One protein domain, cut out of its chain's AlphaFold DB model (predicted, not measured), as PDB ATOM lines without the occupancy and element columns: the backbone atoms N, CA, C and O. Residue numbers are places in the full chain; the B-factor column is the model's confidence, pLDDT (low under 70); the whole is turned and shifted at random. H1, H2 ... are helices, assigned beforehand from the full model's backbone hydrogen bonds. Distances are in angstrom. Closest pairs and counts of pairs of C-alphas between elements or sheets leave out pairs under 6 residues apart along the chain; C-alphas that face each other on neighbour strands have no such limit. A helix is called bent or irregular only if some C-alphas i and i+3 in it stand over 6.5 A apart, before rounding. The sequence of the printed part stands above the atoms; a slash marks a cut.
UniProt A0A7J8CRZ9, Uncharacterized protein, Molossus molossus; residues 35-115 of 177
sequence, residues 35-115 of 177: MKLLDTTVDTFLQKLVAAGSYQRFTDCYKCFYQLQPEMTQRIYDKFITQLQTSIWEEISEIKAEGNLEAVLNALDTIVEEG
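This is residues 35 to 115 of the 177 residues of an uncharacterized protein of Molossus molossus (UniProt A0A7J8CRZ9). Picture a long, thin, loosely closed loop of helices: H4 runs as one long side, H1 followed by short H2 makes the other side, the short H3 lies at the turn between H2 and H4, and H5 slants away past the first residue of H1 at the opposite end. The last residues of H5, 110 to 115, stick out beyond the loop. The printed part has 81 residues with five named helices in the order H1, H2, H3, H4, H5 and no named strand; its class is all helix. It is extended, with a radius of gyration of the C-alphas of 18.7 A, and its C-alphas span 63 by 21 by 14 A, a rod.

Find C-alpha 35 at (170.969, 120.296, 122.832); from there H1 runs through residues 35 to 52, 25.7 A from first to last C-alpha. Next come H2, residues 55 to 61, and H3, residues 63 to 68. Look then at C-alpha 70, at (201.121, 143.098, 106.908), where H4 begins; it runs to residue 98 and measures 41.9 A. H5, residues 101 to 115, measures 20.6 A and ends at C-alpha 115, at (155.204, 110.123, 122.317). No helix is bent.

Start with H1 and H4, which are close but not clearly touching: the closest C-alphas, of Leu 46 and Gln 85, are 7.0 A apart. They run opposite ways at a shallow tilt of 22 degrees. H1 touches H5 with residue 35 alone, and H5 touches H1 with residues 101 to 106 alone; the closest C-alphas, of Met 35 and Leu 105, are 6.1 A apart, at a steep tilt of 56 degrees. H2 touches H4, and H4 touches H2 with residues 73 to 77 alone; the closest C-alphas, of Tyr 55 and Tyr 77, are 6.9 A apart. H3 touches no helix but is near H4, with the C-alphas of Tyr 66 and Thr 73, the closest, 5.7 A apart. H4 and H5 are close but not clearly touching, at a steep tilt of 58 degrees, and their closest C-alphas, of Lys 96 and Glu 102, are 7.2 A apart. H3 and H5 are apart. In H1, H2, H3, H4 and H5 every O i to N i+4 pair is within hydrogen-bond range.

Measure the length between the two C-alphas farthest apart, those of Leu 68 and Gly 115, at 63.7 A. The C-alphas of the first and last printed residues, Met 35 and Gly 115, are 18.8 A apart. The printed part has no cut, and its four links between helices are tight. The mean pLDDT of the printed part is 96.5, and no printed residue is under 70.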
ATOM      1  N   MET A  35     169.859 119.521 122.286       95.56
ATOM      2  CA  MET A  35     170.969 120.296 122.832       95.56
ATOM      3  C   MET A  35     172.218 120.215 121.941       95.56
ATOM      4  O   MET A  35     172.767 121.243 121.557       95.56
ATOM      5  N   LYS A  36     172.613 119.008 121.512       95.50
ATOM      6  CA  LYS A  36     173.740 118.835 120.581       95.50
ATOM      7  C   LYS A  36     173.467 119.473 119.225       95.50
ATOM      8  O   LYS A  36     174.387 119.997 118.602       95.50
ATOM      9  N   LEU A  37     172.216 119.439 118.760       96.88
ATOM     10  CA  LEU A  37     171.826 120.114 117.525       96.88
ATOM     11  C   LEU A  37     171.983 121.636 117.647       96.88
ATOM     12  O   LEU A  37     172.482 122.266 116.715       96.88
ATOM     13  N   LEU A  38     171.591 122.217 118.786       96.12
ATOM     14  CA  LEU A  38     171.796 123.637 119.070       96.12
ATOM     15  C   LEU A  38     173.288 123.986 119.045       96.12
ATOM     16  O   LEU A  38     173.671 124.887 118.303       96.12
ATOM     17  N   ASP A  39     174.118 123.233 119.772       95.56
ATOM     18  CA  ASP A  39     175.572 123.443 119.815       95.56
ATOM     19  C   ASP A  39     176.187 123.379 118.411       95.56
ATOM     20  O   ASP A  39     176.844 124.317 117.968       95.56
ATOM     21  N   THR A  40     175.841 122.341 117.645       96.94
ATOM     22  CA  THR A  40     176.313 122.167 116.262       96.94
ATOM     23  C   THR A  40     175.865 123.315 115.351       96.94
ATOM     24  O   THR A  40     176.594 123.733 114.448       96.94
ATOM     25  N   THR A  41     174.654 123.838 115.557       96.62
ATOM     26  CA  THR A  41     174.130 124.960 114.765       96.62
ATOM     27  C   THR A  41     174.908 126.239 115.062       96.62
ATOM     28  O   THR A  41     175.249 126.970 114.132       96.62
ATOM     29  N   VAL A  42     175.225 126.487 116.335       96.25
ATOM     30  CA  VAL A  42     176.054 127.620 116.770       96.25
ATOM     31  C   VAL A  42     177.475 127.496 116.220       96.25
ATOM     32  O   VAL A  42     177.972 128.451 115.620       96.25
ATOM     33  N   ASP A  43     178.088 126.314 116.320       96.56
ATOM     34  CA  ASP A  43     179.400 126.016 115.732       96.56
ATOM     35  C   ASP A  43     179.424 126.328 114.233       96.56
ATOM     36  O   ASP A  43     180.273 127.070 113.735       96.56
ATOM     37  N   THR A  44     178.438 125.801 113.505       97.75
ATOM     38  CA  THR A  44     178.325 125.984 112.054       97.75
ATOM     39  C   THR A  44     178.096 127.453 111.695       97.75
ATOM     40  O   THR A  44     178.633 127.942 110.699       97.75
ATOM     41  N   PHE A  45     177.303 128.178 112.487       97.12
ATOM     42  CA  PHE A  45     177.095 129.611 112.308       97.12
ATOM     43  C   PHE A  45     178.407 130.387 112.464       97.12
ATOM     44  O   PHE A  45     178.754 131.162 111.574       97.12
ATOM     45  N   LEU A  46     179.164 130.139 113.536       96.50
ATOM     46  CA  LEU A  46     180.446 130.801 113.783       96.50
ATOM     47  C   LEU A  46     181.472 130.484 112.694       96.50
ATOM     48  O   LEU A  46     182.155 131.388 112.212       96.50
ATOM     49  N   GLN A  47     181.540 129.231 112.243       96.81
ATOM     50  CA  GLN A  47     182.386 128.843 111.113       96.81
ATOM     51  C   GLN A  47     182.029 129.628 109.847       96.81
ATOM     52  O   GLN A  47     182.912 130.176 109.185       96.81
ATOM     53  N   LYS A  48     180.735 129.735 109.521       97.94
ATOM     54  CA  LYS A  48     180.270 130.496 108.352       97.94
ATOM     55  C   LYS A  48     180.528 131.992 108.492       97.94
ATOM     56  O   LYS A  48     180.891 132.629 107.506       97.94
ATOM     57  N   LEU A  49     180.378 132.541 109.694       96.56
ATOM     58  CA  LEU A  49     180.670 133.940 109.988       96.56
ATOM     59  C   LEU A  49     182.151 134.255 109.740       96.56
ATOM     60  O   LEU A  49     182.463 135.200 109.016       96.56
ATOM     61  N   VAL A  50     183.060 133.428 110.266       96.25
ATOM     62  CA  VAL A  50     184.510 133.591 110.068       96.25
ATOM     63  C   VAL A  50     184.904 133.378 108.609       96.25
ATOM     64  O   VAL A  50     185.698 134.145 108.073       96.25
ATOM     65  N   ALA A  51     184.321 132.391 107.928       96.75
ATOM     66  CA  ALA A  51     184.567 132.181 106.504       96.75
ATOM     67  C   ALA A  51     184.119 133.388 105.659       96.75
ATOM     68  O   ALA A  51     184.825 133.807 104.740       96.75
ATOM     69  N   ALA A  52     182.967 133.985 105.983       96.00
ATOM     70  CA  ALA A  52     182.462 135.171 105.299       96.00
ATOM     71  C   ALA A  52     183.330 136.413 105.553       96.00
ATOM     72  O   ALA A  52     183.464 137.250 104.656       96.00
ATOM     73  N   GLY A  53     183.915 136.522 106.745       95.25
ATOM     74  CA  GLY A  53     184.857 137.562 107.144       95.25
ATOM     75  C   GLY A  53     186.316 137.121 107.066       95.25
ATOM     76  O   GLY A  53     187.085 137.524 107.926       95.25
ATOM     77  N   SER A  54     186.693 136.285 106.091       97.00
ATOM     78  CA  SER A  54     188.041 135.706 106.020       97.00
ATOM     79  C   SER A  54     189.155 136.757 105.963       97.00
ATOM     80  O   SER A  54     188.956 137.872 105.473       97.00
ATOM     81  N   TYR A  55     190.367 136.374 106.383       97.75
ATOM     82  CA  TYR A  55     191.531 137.268 106.373       97.75
ATOM     83  C   TYR A  55     191.794 137.874 104.992       97.75
ATOM     84  O   TYR A  55     192.118 139.050 104.885       97.75
ATOM     85  N   GLN A  56     191.584 137.099 103.924       97.31
ATOM     86  CA  GLN A  56     191.693 137.598 102.555       97.31
ATOM     87  C   GLN A  56     190.712 138.746 102.288       97.31
ATOM     88  O   GLN A  56     191.111 139.795 101.794       97.31
ATOM     89  N   ARG A  57     189.434 138.591 102.656       97.50
ATOM     90  CA  ARG A  57     188.447 139.666 102.474       97.50
ATOM     91  C   ARG A  57     188.760 140.869 103.357       97.50
ATOM     92  O   ARG A  57     188.541 142.003 102.944       97.50
ATOM     93  N   PHE A  58     189.290 140.630 104.553       97.56
ATOM     94  CA  PHE A  58     189.740 141.687 105.448       97.56
ATOM     95  C   PHE A  58     190.887 142.501 104.828       97.56
ATOM     96  O   PHE A  58     190.792 143.723 104.734       97.56
ATOM     97  N   THR A  59     191.940 141.849 104.332       97.44
ATOM     98  CA  THR A  59     193.066 142.540 103.682       97.44
ATOM     99  C   THR A  59     192.662 143.198 102.366       97.44
ATOM    100  O   THR A  59     193.153 144.282 102.061       97.44
ATOM    101  N   ASP A  60     191.706 142.624 101.631       97.19
ATOM    102  CA  ASP A  60     191.129 143.238 100.433       97.19
ATOM    103  C   ASP A  60     190.387 144.552 100.726       97.19
ATOM    104  O   ASP A  60     190.423 145.472  99.905       97.19
ATOM    105  N   CYS A  61     189.747 144.676 101.893       96.19
ATOM    106  CA  CYS A  61     189.120 145.922 102.344       96.19
ATOM    107  C   CYS A  61     190.142 146.948 102.861       96.19
ATOM    108  O   CYS A  61     189.916 148.152 102.754       96.19
ATOM    109  N   TYR A  62     191.279 146.488 103.391       95.88
ATOM    110  CA  TYR A  62     192.321 147.325 103.998       95.88
ATOM    111  C   TYR A  62     193.651 147.282 103.225       95.88
ATOM    112  O   TYR A  62     194.725 147.335 103.826       95.88
ATOM    113  N   LYS A  63     193.596 147.231 101.885       96.06
ATOM    114  CA  LYS A  63     194.770 147.017 101.010       96.06
ATOM    115  C   LYS A  63     195.944 147.939 101.310       96.06
ATOM    116  O   LYS A  63     197.064 147.460 101.452       96.06
ATOM    117  N   CYS A  64     195.697 149.243 101.430       96.44
ATOM    118  CA  CYS A  64     196.761 150.219 101.671       96.44
ATOM    119  C   CYS A  64     197.479 149.960 103.003       96.44
ATOM    120  O   CYS A  64     198.699 150.040 103.072       96.44
ATOM    121  N   PHE A  65     196.730 149.618 104.054       95.56
ATOM    122  CA  PHE A  65     197.311 149.326 105.363       95.56
ATOM    123  C   PHE A  65     198.043 147.981 105.365       95.56
ATOM    124  O   PHE A  65     199.166 147.901 105.856       95.56
ATOM    125  N   TYR A  66     197.463 146.958 104.734       96.75
ATOM    126  CA  TYR A  66     198.088 145.646 104.583       96.75
ATOM    127  C   TYR A  66     199.431 145.711 103.843       96.75
ATOM    128  O   TYR A  66     200.394 145.080 104.268       96.75
ATOM    129  N   GLN A  67     199.523 146.511 102.775       96.56
ATOM    130  CA  GLN A  67     200.769 146.704 102.023       96.56
ATOM    131  C   GLN A  67     201.865 147.389 102.850       96.56
ATOM    132  O   GLN A  67     203.042 147.100 102.654       96.56
ATOM    133  N   LEU A  68     201.489 148.288 103.766       97.44
ATOM    134  CA  LEU A  68     202.431 149.006 104.627       97.44
ATOM    135  C   LEU A  68     202.847 148.183 105.852       97.44
ATOM    136  O   LEU A  68     204.011 148.215 106.244       97.44
ATOM    137  N   GLN A  69     201.902 147.486 106.484       96.44
ATOM    138  CA  GLN A  69     202.113 146.743 107.727       96.44
ATOM    139  C   GLN A  69     201.337 145.411 107.734       96.44
ATOM    140  O   GLN A  69     200.313 145.283 108.421       96.44
ATOM    141  N   PRO A  70     201.821 144.381 107.016       96.56
ATOM    142  CA  PRO A  70     201.121 143.098 106.908       96.56
ATOM    143  C   PRO A  70     201.044 142.360 108.251       96.56
ATOM    144  O   PRO A  70     199.997 141.824 108.607       96.56
ATOM    145  N   GLU A  71     202.114 142.403 109.045       97.50
ATOM    146  CA  GLU A  71     202.192 141.748 110.357       97.50
ATOM    147  C   GLU A  71     201.202 142.348 111.362       97.50
ATOM    148  O   GLU A  71     200.512 141.627 112.082       97.50
ATOM    149  N   MET A  72     201.097 143.682 111.404       97.38
ATOM    150  CA  MET A  72     200.129 144.355 112.274       97.38
ATOM    151  C   MET A  72     198.699 144.112 111.800       97.38
ATOM    152  O   MET A  72     197.823 143.882 112.630       97.38
ATOM    153  N   THR A  73     198.465 144.101 110.486       97.56
ATOM    154  CA  THR A  73     197.154 143.770 109.907       97.56
ATOM    155  C   THR A  73     196.698 142.376 110.331       97.56
ATOM    156  O   THR A  73     195.559 142.216 110.770       97.56
ATOM    157  N   GLN A  74     197.596 141.389 110.280       97.62
ATOM    158  CA  GLN A  74     197.314 140.032 110.741       97.62
ATOM    159  C   GLN A  74     196.985 139.998 112.237       97.62
ATOM    160  O   GLN A  74     195.946 139.475 112.621       97.62
ATOM    161  N   ARG A  75     197.804 140.637 113.084       98.25
ATOM    162  CA  ARG A  75     197.557 140.692 114.538       98.25
ATOM    163  C   ARG A  75     196.217 141.335 114.890       98.25
ATOM    164  O   ARG A  75     195.552 140.894 115.826       98.25
ATOM    165  N   ILE A  76     195.831 142.386 114.169       97.94
ATOM    166  CA  ILE A  76     194.533 143.043 114.353       97.94
ATOM    167  C   ILE A  76     193.405 142.082 113.978       97.94
ATOM    168  O   ILE A  76     192.462 141.943 114.754       97.94
ATOM    169  N   TYR A  77     193.513 141.405 112.834       98.12
ATOM    170  CA  TYR A  77     192.520 140.429 112.396       98.12
ATOM    171  C   TYR A  77     192.375 139.268 113.387       98.12
ATOM    172  O   TYR A  77     191.261 138.961 113.807       98.12
ATOM    173  N   ASP A  78     193.489 138.675 113.818       98.06
ATOM    174  CA  ASP A  78     193.488 137.556 114.761       98.06
ATOM    175  C   ASP A  78     192.843 137.963 116.089       98.06
ATOM    176  O   ASP A  78     191.987 137.255 116.624       98.06
ATOM    177  N   LYS A  79     193.184 139.152 116.603       98.38
ATOM    178  CA  LYS A  79     192.566 139.690 117.819       98.38
ATOM    179  C   LYS A  79     191.073 139.954 117.628       98.38
ATOM    180  O   LYS A  79     190.286 139.642 118.513       98.38
ATOM    181  N   PHE A  80     190.680 140.515 116.489       97.50
ATOM    182  CA  PHE A  80     189.281 140.787 116.182       97.50
ATOM    183  C   PHE A  80     188.448 139.500 116.121       97.50
ATOM    184  O   PHE A  80     187.428 139.410 116.798       97.50
ATOM    185  N   ILE A  81     188.892 138.491 115.363       97.19
ATOM    186  CA  ILE A  81     188.159 137.227 115.210       97.19
ATOM    187  C   ILE A  81     188.082 136.470 116.531       97.19
ATOM    188  O   ILE A  81     187.000 136.017 116.897       97.19
ATOM    189  N   THR A  82     189.189 136.375 117.270       97.06
ATOM    190  CA  THR A  82     189.187 135.699 118.576       97.06
ATOM    191  C   THR A  82     188.247 136.387 119.559       97.06
ATOM    192  O   THR A  82     187.418 135.718 120.166       97.06
ATOM    193  N   GLN A  83     188.289 137.720 119.669       98.12
ATOM    194  CA  GLN A  83     187.371 138.459 120.541       98.12
ATOM    195  C   GLN A  83     185.907 138.308 120.117       98.12
ATOM    196  O   GLN A  83     185.049 138.115 120.973       98.12
ATOM    197  N   LEU A  84     185.618 138.360 118.814       97.25
ATOM    198  CA  LEU A  84     184.266 138.179 118.290       97.25
ATOM    199  C   LEU A  84     183.724 136.778 118.598       97.25
ATOM    200  O   LEU A  84     182.611 136.648 119.100       97.25
ATOM    201  N   GLN A  85     184.505 135.733 118.311       96.62
ATOM    202  CA  GLN A  85     184.104 134.350 118.566       96.62
ATOM    203  C   GLN A  85     183.892 134.099 120.057       96.62
ATOM    204  O   GLN A  85     182.865 133.536 120.427       96.62
ATOM    205  N   THR A  86     184.829 134.538 120.902       96.81
ATOM    206  CA  THR A  86     184.726 134.382 122.356       96.81
ATOM    207  C   THR A  86     183.509 135.119 122.904       96.81
ATOM    208  O   THR A  86     182.724 134.514 123.622       96.81
ATOM    209  N   SER A  87     183.287 136.373 122.500       98.19
ATOM    210  CA  SER A  87     182.135 137.155 122.963       98.19
ATOM    211  C   SER A  87     180.802 136.501 122.592       98.19
ATOM    212  O   SER A  87     179.909 136.424 123.430       98.19
ATOM    213  N   ILE A  88     180.664 135.982 121.366       96.44
ATOM    214  CA  ILE A  88     179.444 135.273 120.953       96.44
ATOM    215  C   ILE A  88     179.270 133.976 121.755       96.44
ATOM    216  O   ILE A  88     178.157 133.647 122.160       96.44
ATOM    217  N   TRP A  89     180.353 133.234 121.989       96.38
ATOM    218  CA  TRP A  89     180.309 132.003 122.777       96.38
ATOM    219  C   TRP A  89     179.905 132.235 124.226       96.38
ATOM    220  O   TRP A  89     179.107 131.465 124.763       96.38
ATOM    221  N   GLU A  90     180.456 133.271 124.848       97.62
ATOM    222  CA  GLU A  90     180.132 133.670 126.215       97.62
ATOM    223  C   GLU A  90     178.655 134.049 126.321       97.62
ATOM    224  O   GLU A  90     177.946 133.463 127.136       97.62
ATOM    225  N   GLU A  91     178.165 134.905 125.422       98.25
ATOM    226  CA  GLU A  91     176.761 135.329 125.388       98.25
ATOM    227  C   GLU A  91     175.806 134.137 125.204       98.25
ATOM    228  O   GLU A  91     174.834 133.968 125.937       98.25
ATOM    229  N   ILE A  92     176.096 133.248 124.248       96.56
ATOM    230  CA  ILE A  92     175.270 132.054 124.019       96.56
ATOM    231  C   ILE A  92     175.306 131.129 125.238       96.56
ATOM    232  O   ILE A  92     174.286 130.536 125.590       96.56
ATOM    233  N   SER A  93     176.460 130.994 125.892       96.62
ATOM    234  CA  SER A  93     176.596 130.172 127.098       96.62
ATOM    235  C   SER A  93     175.805 130.752 128.268       96.62
ATOM    236  O   SER A  93     175.159 129.993 128.993       96.62
ATOM    237  N   GLU A  94     175.790 132.075 128.417       97.88
ATOM    238  CA  GLU A  94     174.973 132.775 129.404       97.88
ATOM    239  C   GLU A  94     173.480 132.546 129.146       97.88
ATOM    240  O   GLU A  94     172.779 132.072 130.038       97.88
ATOM    241  N   ILE A  95     173.013 132.726 127.906       97.19
ATOM    242  CA  ILE A  95     171.618 132.456 127.519       97.19
ATOM    243  C   ILE A  95     171.241 130.990 127.791       97.19
ATOM    244  O   ILE A  95     170.157 130.707 128.310       97.19
ATOM    245  N   LYS A  96     172.132 130.039 127.469       96.44
ATOM    246  CA  LYS A  96     171.938 128.603 127.742       96.44
ATOM    247  C   LYS A  96     171.755 128.328 129.233       96.44
ATOM    248  O   LYS A  96     170.878 127.539 129.594       96.44
ATOM    249  N   ALA A  97     172.568 128.967 130.070       96.56
ATOM    250  CA  ALA A  97     172.515 128.821 131.517       96.56
ATOM    251  C   ALA A  97     171.273 129.498 132.115       96.56
ATOM    252  O   ALA A  97     170.533 128.854 132.858       96.56
ATOM    253  N   GLU A  98     170.998 130.754 131.750       97.12
ATOM    254  CA  GLU A  98     169.849 131.528 132.235       97.12
ATOM    255  C   GLU A  98     168.527 130.828 131.902       97.12
ATOM    256  O   GLU A  98     167.662 130.650 132.765       97.12
ATOM    257  N   GLY A  99     168.381 130.368 130.659       95.81
ATOM    258  CA  GLY A  99     167.183 129.665 130.210       95.81
ATOM    259  C   GLY A  99     167.114 128.197 130.636       95.81
ATOM    260  O   GLY A  99     166.124 127.534 130.323       95.81
ATOM    261  N   ASN A 100     168.144 127.676 131.317       96.50
ATOM    262  CA  ASN A 100     168.292 126.259 131.658       96.50
ATOM    263  C   ASN A 100     167.995 125.343 130.451       96.50
ATOM    264  O   ASN A 100     167.235 124.369 130.542       96.50
ATOM    265  N   LEU A 101     168.541 125.716 129.287       96.81
ATOM    266  CA  LEU A 101     168.155 125.132 128.001       96.81
ATOM    267  C   LEU A 101     168.448 123.635 127.948       96.81
ATOM    268  O   LEU A 101     167.664 122.888 127.372       96.81
ATOM    269  N   GLU A 102     169.530 123.189 128.583       95.44
ATOM    270  CA  GLU A 102     169.884 121.774 128.639       95.44
ATOM    271  C   GLU A 102     168.770 120.941 129.283       95.44
ATOM    272  O   GLU A 102     168.285 119.984 128.681       95.44
ATOM    273  N   ALA A 103     168.288 121.334 130.467       95.88
ATOM    274  CA  ALA A 103     167.224 120.601 131.145       95.88
ATOM    275  C   ALA A 103     165.910 120.627 130.351       95.88
ATOM    276  O   ALA A 103     165.223 119.609 130.256       95.88
ATOM    277  N   VAL A 104     165.560 121.777 129.762       97.88
ATOM    278  CA  VAL A 104     164.319 121.937 128.990       97.88
ATOM    279  C   VAL A 104     164.351 121.116 127.701       97.88
ATOM    280  O   VAL A 104     163.375 120.431 127.391       97.88
ATOM    281  N   LEU A 105     165.459 121.150 126.957       96.94
ATOM    282  CA  LEU A 105     165.607 120.400 125.709       96.94
ATOM    283  C   LEU A 105     165.728 118.898 125.963       96.94
ATOM    284  O   LEU A 105     165.102 118.129 125.240       96.94
ATOM    285  N   ASN A 106     166.419 118.478 127.026       95.69
ATOM    286  CA  ASN A 106     166.463 117.070 127.422       95.69
ATOM    287  C   ASN A 106     165.073 116.560 127.834       95.69
ATOM    288  O   ASN A 106     164.673 115.471 127.435       95.69
ATOM    289  N   ALA A 107     164.292 117.354 128.574       96.69
ATOM    290  CA  ALA A 107     162.912 116.994 128.901       96.69
ATOM    291  C   ALA A 107     162.024 116.904 127.647       96.69
ATOM    292  O   ALA A 107     161.170 116.023 127.557       96.69
ATOM    293  N   LEU A 108     162.226 117.789 126.666       96.12
ATOM    294  CA  LEU A 108     161.527 117.729 125.383       96.12
ATOM    295  C   LEU A 108     161.924 116.490 124.570       96.12
ATOM    296  O   LEU A 108     161.060 115.878 123.942       96.12
ATOM    297  N   ASP A 109     163.204 116.113 124.583       95.25
ATOM    298  CA  ASP A 109     163.685 114.860 124.000       95.25
ATOM    299  C   ASP A 109     162.939 113.679 124.634       95.25
ATOM    300  O   ASP A 109     162.294 112.931 123.902       95.25
ATOM    301  N   THR A 110     162.858 113.604 125.965       95.31
ATOM    302  CA  THR A 110     162.079 112.574 126.674       95.31
ATOM    303  C   THR A 110     160.601 112.550 126.272       95.31
ATOM    304  O   THR A 110     160.080 111.490 125.940       95.31
ATOM    305  N   ILE A 111     159.914 113.701 126.240       93.88
ATOM    306  CA  ILE A 111     158.486 113.770 125.867       93.88
ATOM    307  C   ILE A 111     158.260 113.271 124.436       93.88
ATOM    308  O   ILE A 111     157.265 112.601 124.152       93.88
ATOM    309  N   VAL A 112     159.162 113.619 123.517       92.25
ATOM    310  CA  VAL A 112     159.070 113.173 122.126       92.25
ATOM    311  C   VAL A 112     159.311 111.676 122.027       92.25
ATOM    312  O   VAL A 112     158.544 111.021 121.333       92.25
ATOM    313  N   GLU A 113     160.306 111.142 122.737       92.50
ATOM    314  CA  GLU A 113     160.569 109.701 122.829       92.50
ATOM    315  C   GLU A 113     159.355 108.929 123.374       92.50
ATOM    316  O   GLU A 113     158.899 107.983 122.736       92.50
ATOM    317  N   GLU A 114     158.757 109.377 124.482       92.19
ATOM    318  CA  GLU A 114     157.538 108.787 125.066       92.19
ATOM    319  C   GLU A 114     156.324 108.860 124.123       92.19
ATOM    320  O   GLU A 114     155.413 108.030 124.176       92.19
ATOM    321  N   GLY A 115     156.281 109.886 123.272       88.62
ATOM    322  CA  GLY A 115     155.204 110.123 122.317       88.62
ATOM    323  C   GLY A 115     155.350 109.386 120.985       88.62
ATOM    324  O   GLY A 115     154.400 109.425 120.203       88.62
TER     325      GLY A 115